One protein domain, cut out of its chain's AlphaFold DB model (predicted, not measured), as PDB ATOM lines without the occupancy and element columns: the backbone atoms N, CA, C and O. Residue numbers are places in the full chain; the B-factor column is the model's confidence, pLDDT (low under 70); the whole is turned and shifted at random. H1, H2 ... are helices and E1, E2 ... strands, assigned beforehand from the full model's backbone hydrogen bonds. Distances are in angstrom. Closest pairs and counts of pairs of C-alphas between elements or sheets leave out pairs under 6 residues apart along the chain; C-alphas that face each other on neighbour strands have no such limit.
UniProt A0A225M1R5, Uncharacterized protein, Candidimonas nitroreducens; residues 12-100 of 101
ATOM      1  N   TYR A  12      26.446  -3.703 -57.573       91.81
ATOM      2  CA  TYR A  12      25.996  -4.813 -56.752       91.81
ATOM      3  C   TYR A  12      24.478  -4.976 -56.848       91.81
ATOM      4  O   TYR A  12      23.724  -4.010 -57.017       91.81
ATOM      5  N   THR A  13      24.020  -6.216 -56.721       91.38
ATOM      6  CA  THR A  13      22.610  -6.553 -56.534       91.38
ATOM      7  C   THR A  13      22.211  -6.403 -55.063       91.38
ATOM      8  O   THR A  13      23.053  -6.289 -54.174       91.38
ATOM      9  N   THR A  14      20.907  -6.454 -54.773       90.88
ATOM     10  CA  THR A  14      20.433  -6.481 -53.373       90.88
ATOM     11  C   THR A  14      21.019  -7.673 -52.604       90.88
ATOM     12  O   THR A  14      21.303  -7.544 -51.417       90.88
ATOM     13  N   THR A  15      21.212  -8.814 -53.270       89.75
ATOM     14  CA  THR A  15      21.777 -10.024 -52.662       89.75
ATOM     15  C   THR A  15      23.246  -9.836 -52.306       89.75
ATOM     16  O   THR A  15      23.637 -10.178 -51.196       89.75
ATOM     17  N   ASP A  16      24.038  -9.224 -53.188       90.38
ATOM     18  CA  ASP A  16      25.456  -8.960 -52.913       90.38
ATOM     19  C   ASP A  16      25.614  -8.058 -51.684       90.38
ATOM     20  O   ASP A  16      26.373  -8.373 -50.772       90.38
ATOM     21  N   ILE A  17      24.834  -6.976 -51.609       90.75
ATOM     22  CA  ILE A  17      24.829  -6.072 -50.449       90.75
ATOM     23  C   ILE A  17      24.413  -6.800 -49.170       90.75
ATOM     24  O   ILE A  17      24.993  -6.578 -48.111       90.75
ATOM     25  N   ALA A  18      23.410  -7.672 -49.259       90.06
ATOM     26  CA  ALA A  18      22.941  -8.458 -48.128       90.06
ATOM     27  C   ALA A  18      24.057  -9.368 -47.582       90.06
ATOM     28  O   ALA A  18      24.274  -9.399 -46.372       90.06
ATOM     29  N   VAL A  19      24.815 -10.022 -48.470       89.38
ATOM     30  CA  VAL A  19      25.991 -10.826 -48.104       89.38
ATOM     31  C   VAL A  19      27.077  -9.956 -47.472       89.38
ATOM     32  O   VAL A  19      27.546 -10.281 -46.386       89.38
ATOM     33  N   TRP A  20      27.428  -8.826 -48.094       87.06
ATOM     34  CA  TRP A  20      28.450  -7.905 -47.578       87.06
ATOM     35  C   TRP A  20      28.142  -7.385 -46.173       87.06
ATOM     36  O   TRP A  20      29.046  -7.247 -45.356       87.06
ATOM     37  N   LEU A  21      26.872  -7.098 -45.888       85.81
ATOM     38  CA  LEU A  21      26.443  -6.557 -44.598       85.81
ATOM     39  C   LEU A  21      26.020  -7.641 -43.593       85.81
ATOM     40  O   LEU A  21      25.579  -7.309 -42.491       85.81
ATOM     41  N   GLY A  22      26.087  -8.924 -43.968       86.62
ATOM     42  CA  GLY A  22      25.622 -10.032 -43.128       86.62
ATOM     43  C   GLY A  22      24.135  -9.926 -42.768       86.62
ATOM     44  O   GLY A  22      23.741 -10.236 -41.643       86.62
ATOM     45  N   LYS A  23      23.296  -9.425 -43.685       86.94
ATOM     46  CA  LYS A  23      21.850  -9.231 -43.478       86.94
ATOM     47  C   LYS A  23      21.029 -10.035 -44.475       86.94
ATOM     48  O   LYS A  23      21.497 -10.440 -45.528       86.94
ATOM     49  N   HIS A  24      19.750 -10.215 -44.160       90.44
ATOM     50  CA  HIS A  24      18.802 -10.798 -45.101       90.44
ATOM     51  C   HIS A  24      18.415  -9.771 -46.194       90.44
ATOM     52  O   HIS A  24      18.201  -8.599 -45.866       90.44
ATOM     53  N   PRO A  25      18.226 -10.166 -47.473       89.81
ATOM     54  CA  PRO A  25      17.846  -9.243 -48.556       89.81
ATOM     55  C   PRO A  25      16.567  -8.432 -48.288       89.81
ATOM     56  O   PRO A  25      16.417  -7.300 -48.755       89.81
ATOM     57  N   VAL A  26      15.643  -8.984 -47.494       90.50
ATOM     58  CA  VAL A  26      14.418  -8.285 -47.058       90.50
ATOM     59  C   VAL A  26      14.742  -7.063 -46.195       90.50
ATOM     60  O   VAL A  26      14.095  -6.028 -46.347       90.50
ATOM     61  N   THR A  27      15.765  -7.135 -45.341       88.12
ATOM     62  CA  THR A  27      16.216  -6.001 -44.521       88.12
ATOM     63  C   THR A  27      16.713  -4.864 -45.408       88.12
ATOM     64  O   THR A  27      16.279  -3.724 -45.251       88.12
ATOM     65  N   ILE A  28      17.522  -5.191 -46.419       89.62
ATOM     66  CA  ILE A  28      18.035  -4.218 -47.391       89.62
ATOM     67  C   ILE A  28      16.886  -3.556 -48.172       89.62
ATOM     68  O   ILE A  28      16.874  -2.339 -48.380       89.62
ATOM     69  N   ARG A  29      15.860  -4.331 -48.559       89.38
ATOM     70  CA  ARG A  29      14.638  -3.792 -49.180       89.38
ATOM     71  C   ARG A  29      13.886  -2.845 -48.242       89.38
ATOM     72  O   ARG A  29      13.455  -1.785 -48.690       89.38
ATOM     73  N   SER A  30      13.735  -3.198 -46.969       87.75
ATOM     74  CA  SER A  30      13.063  -2.351 -45.975       87.75
ATOM     75  C   SER A  30      13.789  -1.022 -45.763       87.75
ATOM     76  O   SER A  30      13.141   0.023 -45.708       87.75
ATOM     77  N   TRP A  31      15.123  -1.032 -45.711       86.88
ATOM     78  CA  TRP A  31      15.923   0.193 -45.640       86.88
ATOM     79  C   TRP A  31      15.705   1.096 -46.851       86.88
ATOM     80  O   TRP A  31      15.471   2.291 -46.689       86.88
ATOM     81  N   ARG A  32      15.665   0.520 -48.057       87.50
ATOM     82  CA  ARG A  32      15.355   1.262 -49.285       87.50
ATOM     83  C   ARG A  32      13.987   1.950 -49.225       87.50
ATOM     84  O   ARG A  32      13.876   3.124 -49.562       87.50
ATOM     85  N   VAL A  33      12.953   1.243 -48.764       83.44
ATOM     86  CA  VAL A  33      11.602   1.818 -48.602       83.44
ATOM     87  C   VAL A  33      11.612   2.986 -47.611       83.44
ATOM     88  O   VAL A  33      10.953   3.999 -47.844       83.44
ATOM     89  N   ARG A  34      12.376   2.870 -46.517       79.50
ATOM     90  CA  ARG A  34      12.528   3.951 -45.531       79.50
ATOM     91  C   ARG A  34      13.294   5.147 -46.101       79.50
ATOM     92  O   ARG A  34      12.859   6.271 -45.875       79.50
ATOM     93  N   ASN A  35      14.351   4.918 -46.882       77.56
ATOM     94  CA  ASN A  35      15.083   5.976 -47.586       77.56
ATOM     95  C   ASN A  35      14.165   6.759 -48.541       77.56
ATOM     96  O   ASN A  35      14.151   7.987 -48.509       77.56
ATOM     97  N   ALA A  36      13.339   6.060 -49.328       69.94
ATOM     98  CA  ALA A  36      12.390   6.693 -50.247       69.94
ATOM     99  C   ALA A  36      11.338   7.551 -49.519       69.94
ATOM    100  O   ALA A  36      11.004   8.636 -49.981       69.94
ATOM    101  N   LYS A  37      10.841   7.091 -48.362       65.94
ATOM    102  CA  LYS A  37       9.894   7.858 -47.532       65.94
ATOM    103  C   LYS A  37      10.526   9.077 -46.862       65.94
ATOM    104  O   LYS A  37       9.847  10.081 -46.689       65.94
ATOM    105  N   ALA A  38      11.784   8.971 -46.441       60.56
ATOM    106  CA  ALA A  38      12.470  10.026 -45.704       60.56
ATOM    107  C   ALA A  38      13.051  11.123 -46.610       60.56
ATOM    108  O   ALA A  38      13.508  12.136 -46.093       60.56
ATOM    109  N   GLY A  39      13.093  10.917 -47.934       57.19
ATOM    110  CA  GLY A  39      13.745  11.835 -48.878       57.19
ATOM    111  C   GLY A  39      15.277  11.875 -48.763       57.19
ATOM    112  O   GLY A  39      15.926  12.550 -49.553       57.19
ATOM    113  N   PHE A  40      15.861  11.130 -47.816       58.62
ATOM    114  CA  PHE A  40      17.295  11.060 -47.542       58.62
ATOM    115  C   PHE A  40      17.732   9.610 -47.291       58.62
ATOM    116  O   PHE A  40      16.998   8.812 -46.700       58.62
ATOM    117  N   LEU A  41      18.959   9.274 -47.704       62.16
ATOM    118  CA  LEU A  41      19.591   7.956 -47.539       62.16
ATOM    119  C   LEU A  41      20.068   7.721 -46.092       62.16
ATOM    120  O   LEU A  41      21.242   7.475 -45.841       62.16
ATOM    121  N   LYS A  42      19.163   7.834 -45.118       65.75
ATOM    122  CA  LYS A  42      19.503   7.756 -43.688       65.75
ATOM    123  C   LYS A  42      19.650   6.322 -43.167       65.75
ATOM    124  O   LYS A  42      20.312   6.104 -42.161       65.75
ATOM    125  N   TYR A  43      19.008   5.346 -43.807       70.31
ATOM    126  CA  TYR A  43      18.785   4.023 -43.213       70.31
ATOM    127  C   TYR A  43      19.495   2.878 -43.927       70.31
ATOM    128  O   TYR A  43      19.350   1.734 -43.511       70.31
ATOM    129  N   GLY A  44      20.223   3.144 -45.008       82.19
ATOM    130  CA  GLY A  44      20.892   2.090 -45.758       82.19
ATOM    131  C   GLY A  44      21.659   2.610 -46.966       82.19
ATOM    132  O   GLY A  44      21.567   3.799 -47.278       82.19
ATOM    133  N   PRO A  45      22.377   1.711 -47.656       87.12
ATOM    134  CA  PRO A  45      23.324   2.083 -48.693       87.12
ATOM    135  C   PRO A  45      22.656   2.761 -49.900       87.12
ATOM    136  O   PRO A  45      21.478   2.502 -50.190       87.12
ATOM    137  N   PRO A  46      23.408   3.611 -50.624       87.69
ATOM    138  CA  PRO A  46      22.930   4.290 -51.824       87.69
ATOM    139  C   PRO A  46      22.543   3.289 -52.915       87.69
ATOM    140  O   PRO A  46      23.211   2.275 -53.113       87.69
ATOM    141  N   TYR A  47      21.462   3.582 -53.634       89.81
ATOM    142  CA  TYR A  47      20.929   2.724 -54.690       89.81
ATOM    143  C   TYR A  47      20.398   3.556 -55.859       89.81
ATOM    144  O   TYR A  47      20.000   4.706 -55.691       89.81
ATOM    145  N   GLU A  48      20.338   2.935 -57.033       89.25
ATOM    146  CA  GLU A  48      19.784   3.502 -58.262       89.25
ATOM    147  C   GLU A  48      18.750   2.547 -58.872       89.25
ATOM    148  O   GLU A  48      18.778   1.334 -58.640       89.25
ATOM    149  N   TYR A  49      17.848   3.096 -59.686       88.25
ATOM    150  CA  TYR A  49      16.994   2.313 -60.575       88.25
ATOM    151  C   TYR A  49      17.598   2.318 -61.980       88.25
ATOM    152  O   TYR A  49      17.712   3.375 -62.598       88.25
ATOM    153  N   ARG A  50      17.964   1.142 -62.493       82.75
ATOM    154  CA  ARG A  50      18.446   0.944 -63.868       82.75
ATOM    155  C   ARG A  50      17.660  -0.166 -64.536       82.75
ATOM    156  O   ARG A  50      17.568  -1.259 -63.986       82.75
ATOM    157  N   ASP A  51      17.063   0.125 -65.688       85.62
ATOM    158  CA  ASP A  51      16.283  -0.838 -66.480       85.62
ATOM    159  C   ASP A  51      15.209  -1.577 -65.656       85.62
ATOM    160  O   ASP A  51      15.035  -2.793 -65.744       85.62
ATOM    161  N   GLY A  52      14.525  -0.847 -64.765       85.06
ATOM    162  CA  GLY A  52      13.508  -1.404 -63.863       85.06
ATOM    163  C   GLY A  52      14.059  -2.248 -62.704       85.06
ATOM    164  O   GLY A  52      13.281  -2.801 -61.923       85.06
ATOM    165  N   LYS A  53      15.384  -2.342 -62.549       85.94
ATOM    166  CA  LYS A  53      16.057  -3.084 -61.478       85.94
ATOM    167  C   LYS A  53      16.709  -2.134 -60.481       85.94
ATOM    168  O   LYS A  53      17.184  -1.060 -60.836       85.94
ATOM    169  N   VAL A  54      16.747  -2.555 -59.218       89.75
ATOM    170  CA  VAL A  54      17.497  -1.850 -58.171       89.75
ATOM    171  C   VAL A  54      18.939  -2.326 -58.196       89.75
ATOM    172  O   VAL A  54      19.196  -3.526 -58.067       89.75
ATOM    173  N   VAL A  55      19.856  -1.376 -58.310       91.88
ATOM    174  CA  VAL A  55      21.296  -1.619 -58.347       91.88
ATOM    175  C   VAL A  55      22.013  -0.733 -57.331       91.88
ATOM    176  O   VAL A  55      21.530   0.345 -56.987       91.88
ATOM    177  N   TYR A  56      23.161  -1.191 -56.842       90.88
ATOM    178  CA  TYR A  56      23.964  -0.491 -55.839       90.88
ATOM    179  C   TYR A  56      25.325  -0.150 -56.448       90.88
ATOM    180  O   TYR A  56      26.111  -1.067 -56.701       90.88
ATOM    181  N   PRO A  57      25.621   1.127 -56.745       91.88
ATOM    182  CA  PRO A  57      26.907   1.508 -57.322       91.88
ATOM    183  C   PRO A  57      28.051   1.098 -56.392       91.88
ATOM    184  O   PRO A  57      28.055   1.460 -55.215       91.88
ATOM    185  N   VAL A  58      29.024   0.342 -56.911       89.69
ATOM    186  CA  VAL A  58      30.088  -0.262 -56.086       89.69
ATOM    187  C   VAL A  58      30.865   0.791 -55.295       89.69
ATOM    188  O   VAL A  58      31.104   0.597 -54.107       89.69
ATOM    189  N   GLN A  59      31.240   1.904 -55.934       87.00
ATOM    190  CA  GLN A  59      32.015   2.958 -55.275       87.00
ATOM    191  C   GLN A  59      31.198   3.642 -54.174       87.00
ATOM    192  O   GLN A  59      31.631   3.670 -53.031       87.00
ATOM    193  N   ALA A  60      29.972   4.070 -54.486       86.69
ATOM    194  CA  ALA A  60      29.097   4.717 -53.513       86.69
ATOM    195  C   ALA A  60      28.781   3.807 -52.312       86.69
ATOM    196  O   ALA A  60      28.676   4.278 -51.183       86.69
ATOM    197  N   PHE A  61      28.651   2.494 -52.536       88.56
ATOM    198  CA  PHE A  61      28.497   1.531 -51.449       88.56
ATOM    199  C   PHE A  61      29.744   1.453 -50.560       88.56
ATOM    200  O   PHE A  61      29.616   1.463 -49.339       88.56
ATOM    201  N   ARG A  62      30.943   1.404 -51.150       86.81
ATOM    202  CA  ARG A  62      32.204   1.383 -50.391       86.81
ATOM    203  C   ARG A  62      32.395   2.654 -49.572       86.81
ATOM    204  O   ARG A  62      32.734   2.558 -48.398       86.81
ATOM    205  N   ASP A  63      32.126   3.809 -50.172       85.44
ATOM    206  CA  ASP A  63      32.210   5.102 -49.488       85.44
ATOM    207  C   ASP A  63      31.209   5.163 -48.326       85.44
ATOM    208  O   ASP A  63      31.533   5.627 -47.235       85.44
ATOM    209  N   TRP A  64      30.005   4.616 -48.524       85.94
ATOM    210  CA  TRP A  64      29.014   4.491 -47.460       85.94
ATOM    211  C   TRP A  64      29.509   3.596 -46.317       85.94
ATOM    212  O   TRP A  64      29.422   4.019 -45.165       85.94
ATOM    213  N   CYS A  65      30.082   2.424 -46.613       84.25
ATOM    214  CA  CYS A  65      30.666   1.533 -45.602       84.25
ATOM    215  C   CYS A  65      31.849   2.163 -44.855       84.25
ATOM    216  O   CYS A  65      32.075   1.835 -43.698       84.25
ATOM    217  N   ALA A  66      32.608   3.065 -45.482       83.50
ATOM    218  CA  ALA A  66      33.711   3.754 -44.809       83.50
ATOM    219  C   ALA A  66      33.221   4.722 -43.716       83.50
ATOM    220  O   ALA A  66      33.933   4.963 -42.745       83.50
ATOM    221  N   GLY A  67      32.013   5.273 -43.868       78.25
ATOM    222  CA  GLY A  67      31.407   6.202 -42.908       78.25
ATOM    223  C   GLY A  67      30.312   5.595 -42.032       78.25
ATOM    224  O   GLY A  67      29.753   6.306 -41.199       78.25
ATOM    225  N   HIS A  68      29.960   4.322 -42.222       80.38
ATOM    226  CA  HIS A  68      28.846   3.686 -41.523       80.38
ATOM    227  C   HIS A  68      29.183   2.266 -41.094       80.38
ATOM    228  O   HIS A  68      29.704   1.467 -41.867       80.38
ATOM    229  N   GLU A  69      28.774   1.930 -39.879       78.06
ATOM    230  CA  GLU A  69      28.837   0.586 -39.334       78.06
ATOM    231  C   GLU A  69      27.420   0.038 -39.143       78.06
ATOM    232  O   GLU A  69      26.483   0.774 -38.834       78.06
ATOM    233  N   VAL A  70      27.236  -1.266 -39.344       69.88
ATOM    234  CA  VAL A  70      25.942  -1.922 -39.134       69.88
ATOM    235  C   VAL A  70      26.028  -2.833 -37.916       69.88
ATOM    236  O   VAL A  70      26.481  -3.970 -38.022       69.88
ATOM    237  N   ILE A  71      25.512  -2.360 -36.783       70.38
ATOM    238  CA  ILE A  71      25.502  -3.081 -35.501       70.38
ATOM    239  C   ILE A  71      24.076  -3.579 -35.254       70.38
ATOM    240  O   ILE A  71      23.123  -2.813 -35.359       70.38
ATOM    241  N   ASP A  72      23.891  -4.886 -35.044       70.25
ATOM    242  CA  ASP A  72      22.581  -5.516 -34.773       70.25
ATOM    243  C   ASP A  72      21.442  -5.174 -35.759       70.25
ATOM    244  O   ASP A  72      20.256  -5.308 -35.471       70.25
ATOM    245  N   GLY A  73      21.786  -4.782 -36.992       65.31
ATOM    246  CA  GLY A  73      20.796  -4.414 -38.017       65.31
ATOM    247  C   GLY A  73      20.354  -2.952 -37.971       65.31
ATOM    248  O   GLY A  73      19.465  -2.564 -38.735       65.31
ATOM    249  N   VAL A  74      21.002  -2.144 -37.136       68.19
ATOM    250  CA  VAL A  74      20.903  -0.689 -37.112       68.19
ATOM    251  C   VAL A  74      22.136  -0.105 -37.801       68.19
ATOM    252  O   VAL A  74      23.249  -0.593 -37.633       68.19
ATOM    253  N   VAL A  75      21.927   0.920 -38.628       73.00
ATOM    254  CA  VAL A  75      23.012   1.673 -39.265       73.00
ATOM    255  C   VAL A  75      23.463   2.764 -38.298       73.00
ATOM    256  O   VAL A  75      22.668   3.628 -37.927       73.00
ATOM    257  N   HIS A  76      24.734   2.732 -37.925       69.69
ATOM    258  CA  HIS A  76      25.417   3.752 -37.141       69.69
ATOM    259  C   HIS A  76      26.380   4.505 -38.057       69.69
ATOM    260  O   HIS A  76      26.993   3.904 -38.933       69.69
ATOM    261  N   MET A  77      26.528   5.819 -37.881       69.69
ATOM    262  CA  MET A  77      27.684   6.504 -38.465       69.69
ATOM    263  C   MET A  77      28.925   6.041 -37.711       69.69
ATOM    264  O   MET A  77      28.945   6.092 -36.480       69.69
ATOM    265  N   ALA A  78      29.938   5.598 -38.448       64.62
ATOM    266  CA  ALA A  78      31.249   5.347 -37.885       64.62
ATOM    267  C   ALA A  78      31.797   6.702 -37.426       64.62
ATOM    268  O   ALA A  78      32.070   7.583 -38.244       64.62
ATOM    269  N   LEU A  79      31.878   6.909 -36.111       60.34
ATOM    270  CA  LEU A  79      32.534   8.096 -35.582       60.34
ATOM    271  C   LEU A  79      34.004   8.047 -36.015       60.34
ATOM    272  O   LEU A  79      34.625   6.985 -35.917       60.34
ATOM    273  N   PRO A  80      34.584   9.163 -36.490       60.81
ATOM    274  CA  PRO A  80      36.019   9.202 -36.716       60.81
ATOM    275  C   PRO A  80      36.714   8.852 -35.396       60.81
ATOM    276  O   PRO A  80      36.298   9.325 -34.340       60.81
ATOM    277  N   LEU A  81      37.760   8.021 -35.450       60.38
ATOM    278  CA  LEU A  81      38.480   7.546 -34.257       60.38
ATOM    279  C   LEU A  81      38.892   8.704 -33.328       60.38
ATOM    280  O   LEU A  81      38.802   8.580 -32.114       60.38
ATOM    281  N   SER A  82      39.205   9.870 -33.900       63.44
ATOM    282  CA  SER A  82      39.496  11.097 -33.154       63.44
ATOM    283  C   SER A  82      38.346  11.575 -32.258       63.44
ATOM    284  O   SER A  82      38.591  12.061 -31.160       63.44
ATOM    285  N   ALA A  83      37.092  11.423 -32.691       61.56
ATOM    286  CA  ALA A  83      35.921  11.773 -31.887       61.56
ATOM    287  C   ALA A  83      35.660  10.743 -30.776       61.56
ATOM    288  O   ALA A  83      35.157  11.099 -29.714       61.56
ATOM    289  N   VAL A  84      36.016   9.472 -30.998       65.00
ATOM    290  CA  VAL A  84      35.932   8.427 -29.965       65.00
ATOM    291  C   VAL A  84      36.966   8.682 -28.869       65.00
ATOM    292  O   VAL A  84      36.624   8.632 -27.689       65.00
ATOM    293  N   ASP A  85      38.194   9.041 -29.248       69.56
ATOM    294  CA  ASP A  85      39.258   9.392 -28.303       69.56
ATOM    295  C   ASP A  85      38.903  10.631 -27.461       69.56
ATOM    296  O   ASP A  85      39.158  10.657 -26.255       69.56
ATOM    297  N   GLU A  86      38.282  11.650 -28.063       68.69
ATOM    298  CA  GLU A  86      37.801  12.834 -27.337       68.69
ATOM    299  C   GLU A  86      36.668  12.502 -26.359       68.69
ATOM    300  O   GLU A  86      36.691  12.959 -25.214       68.69
ATOM    301  N   LEU A  87      35.709  11.662 -26.764       73.44
ATOM    302  CA  LEU A  87      34.629  11.209 -25.883       73.44
ATOM    303  C   LEU A  87      35.160  10.369 -24.715       73.44
ATOM    304  O   LEU A  87      34.697  10.537 -23.584       73.44
ATOM    305  N   GLN A  88      36.148   9.507 -24.966       74.88
ATOM    306  CA  GLN A  88      36.781   8.703 -23.922       74.88
ATOM    307  C   GLN A  88      37.562   9.583 -22.937       74.88
ATOM    308  O   GLN A  88      37.424   9.408 -21.726       74.88
ATOM    309  N   ARG A  89      38.317  10.578 -23.428       74.25
ATOM    310  CA  ARG A  89      39.004  11.554 -22.561       74.25
ATOM    311  C   ARG A  89      38.025  12.331 -21.691       74.25
ATOM    312  O   ARG A  89      38.249  12.445 -20.491       74.25
ATOM    313  N   TYR A  90      36.928  12.810 -22.273       73.06
ATOM    314  CA  TYR A  90      35.898  13.520 -21.521       73.06
ATOM    315  C   TYR A  90      35.254  12.626 -20.445       73.06
ATOM    316  O   TYR A  90      35.079  13.052 -19.302       73.06
ATOM    317  N   ALA A  91      34.950  11.364 -20.764       78.56
ATOM    318  CA  ALA A  91      34.403  10.405 -19.801       78.56
ATOM    319  C   ALA A  91      35.375  10.103 -18.641       78.56
ATOM    320  O   ALA A  91      34.951  10.013 -17.481       78.56
ATOM    321  N   ASP A  92      36.671   9.998 -18.936       78.38
ATOM    322  CA  ASP A  92      37.720   9.803 -17.934       78.38
ATOM    323  C   ASP A  92      37.883  11.037 -17.034       78.38
ATOM    324  O   ASP A  92      38.024  10.897 -15.817       78.38
ATOM    325  N   GLU A  93      37.834  12.249 -17.595       76.69
ATOM    326  CA  GLU A  93      37.914  13.507 -16.839       76.69
ATOM    327  C   GLU A  93      36.727  13.681 -15.885       76.69
ATOM    328  O   GLU A  93      36.921  13.967 -14.700       76.69
ATOM    329  N   VAL A  94      35.506  13.419 -16.358       76.50
ATOM    330  CA  VAL A  94      34.295  13.454 -15.522       76.50
ATOM    331  C   VAL A  94      34.367  12.412 -14.399       76.50
ATOM    332  O   VAL A  94      34.021  12.706 -13.251       76.50
ATOM    333  N   SER A  95      34.865  11.207 -14.691       73.25
ATOM    334  CA  SER A  95      35.021  10.142 -13.690       73.25
ATOM    335  C   SER A  95      36.088  10.463 -12.638       73.25
ATOM    336  O   SER A  95      35.929  10.104 -11.468       73.25
ATOM    337  N   ARG A  96      37.161  11.173 -13.011       71.31
ATOM    338  CA  ARG A  96      38.186  11.647 -12.064       71.31
ATOM    339  C   ARG A  96      37.685  12.808 -11.207       71.31
ATOM    340  O   ARG A  96      37.924  12.802 -10.004       71.31
ATOM    341  N   GLY A  97      36.945  13.755 -11.788       64.38
ATOM    342  CA  GLY A  97      36.373  14.892 -11.056       64.38
ATOM    343  C   GLY A  97      35.342  14.489  -9.995       64.38
ATOM    344  O   GLY A  97      35.252  15.126  -8.951       64.38
ATOM    345  N   ARG A  98      34.607  13.392 -10.218       57.25
ATOM    346  CA  ARG A  98      33.581  12.883  -9.291       57.25
ATOM    347  C   ARG A  98      34.135  12.098  -8.091       57.25
ATOM    348  O   ARG A  98      33.424  11.948  -7.108       57.25
ATOM    349  N   ASN A  99      35.377  11.609  -8.164       55.97
ATOM    350  CA  ASN A  99      36.066  10.914  -7.063       55.97
ATOM    351  C   ASN A  99      36.954  11.849  -6.217       55.97
ATOM    352  O   ASN A  99      37.606  11.393  -5.282       55.97
ATOM    353  N   ALA A 100      37.014  13.138  -6.565       54.94
ATOM    354  CA  ALA A 100      37.775  14.157  -5.843       54.94
ATOM    355  C   ALA A 100      36.896  15.036  -4.925       54.94
ATOM    356  O   ALA A 100      37.400  16.017  -4.374       54.94
TER     357      ALA A 100
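AT A GLANCE: This is residues 12 to 100 of the 101 residues of an uncharacterized protein of Candidimonas nitroreducens (UniProt A0A225M1R5). A small body of three helices and two strand hairpins has one long helix, H4, sticking out from it as a free arm. In the body, H2 begins beside H1 and runs crosswise to it, while H3 joins the hairpin of E1 and E2 at one end to the hairpin of E3 and E4 at the other, from which H4 leads away. The printed part has 89 residues, with four named helices and four named strands in the order H1, H2, E1, E2, H3, E3, E4, H4; each sheet has two antiparallel strands, and the class is mixed, helices and strands. The whole is loose, with a radius of gyration of the C-alphas of 17.7 A, and its spans are 65 by 24 by 23 A, the length being made by the arm.

HOW THE PARTS SIT: Begin with H1, residues 14 to 20, which touches H2, residues 25 to 38, at the closest C-alphas of Ala 18 and Pro 25, 5.2 A apart. H2 touches it with residues 25 to 29 alone, and their lines stand at 70.0 degrees, only just about perpendicular. Next look at the hairpin of E1, residues 48 to 50, and E2, residues 53 to 57: the directions are antiparallel at 128 degrees, and N 50 and O 53 are within hydrogen-bond range at 2.9 A. The closest C-alphas of H1 and E2, those of Thr 14 and Val 55, are 7.0 A apart. H3, residues 58 to 67, touches no helix and is apart from H1 and H2. Then E3, residues 68 to 71, and E4, residues 74 to 77, form an antiparallel hairpin at 146 degrees, with N 69 and O 76 at 2.8 A. H4, residues 81 to 98, touches no helix. In H1, H2, H3 and H4 every O i to N i+4 pair is within hydrogen-bond range.

IN THESE COORDINATES: Find C-alpha 14 at (20.433, -6.481, -53.373), where H1 begins. H2 runs 20.2 A from Pro 25 to Ala 38. E2 covers 12.5 A, and H3 covers 14.7 A from Val 58 at (30.088, -0.262, -56.086) to Gly 67. H4 runs 26.0 A from Leu 81 to C-alpha 98 at (33.581, 12.883, -9.291).

THE WHOLE: The C-alphas farthest apart, those of Asp 51 and Ala 100, are 66.1 A apart. Residues 81 to 100, of which 81 to 98 belong to H4, stand free; without them the body spans 37 by 24 by 22 A. The printed part has no cut and no long link. The mean pLDDT of the printed part is 78.4; look for values under 70 at residues 36 to 42, 70, 73 to 74, 76 to 86 and 97 to 100 of this model.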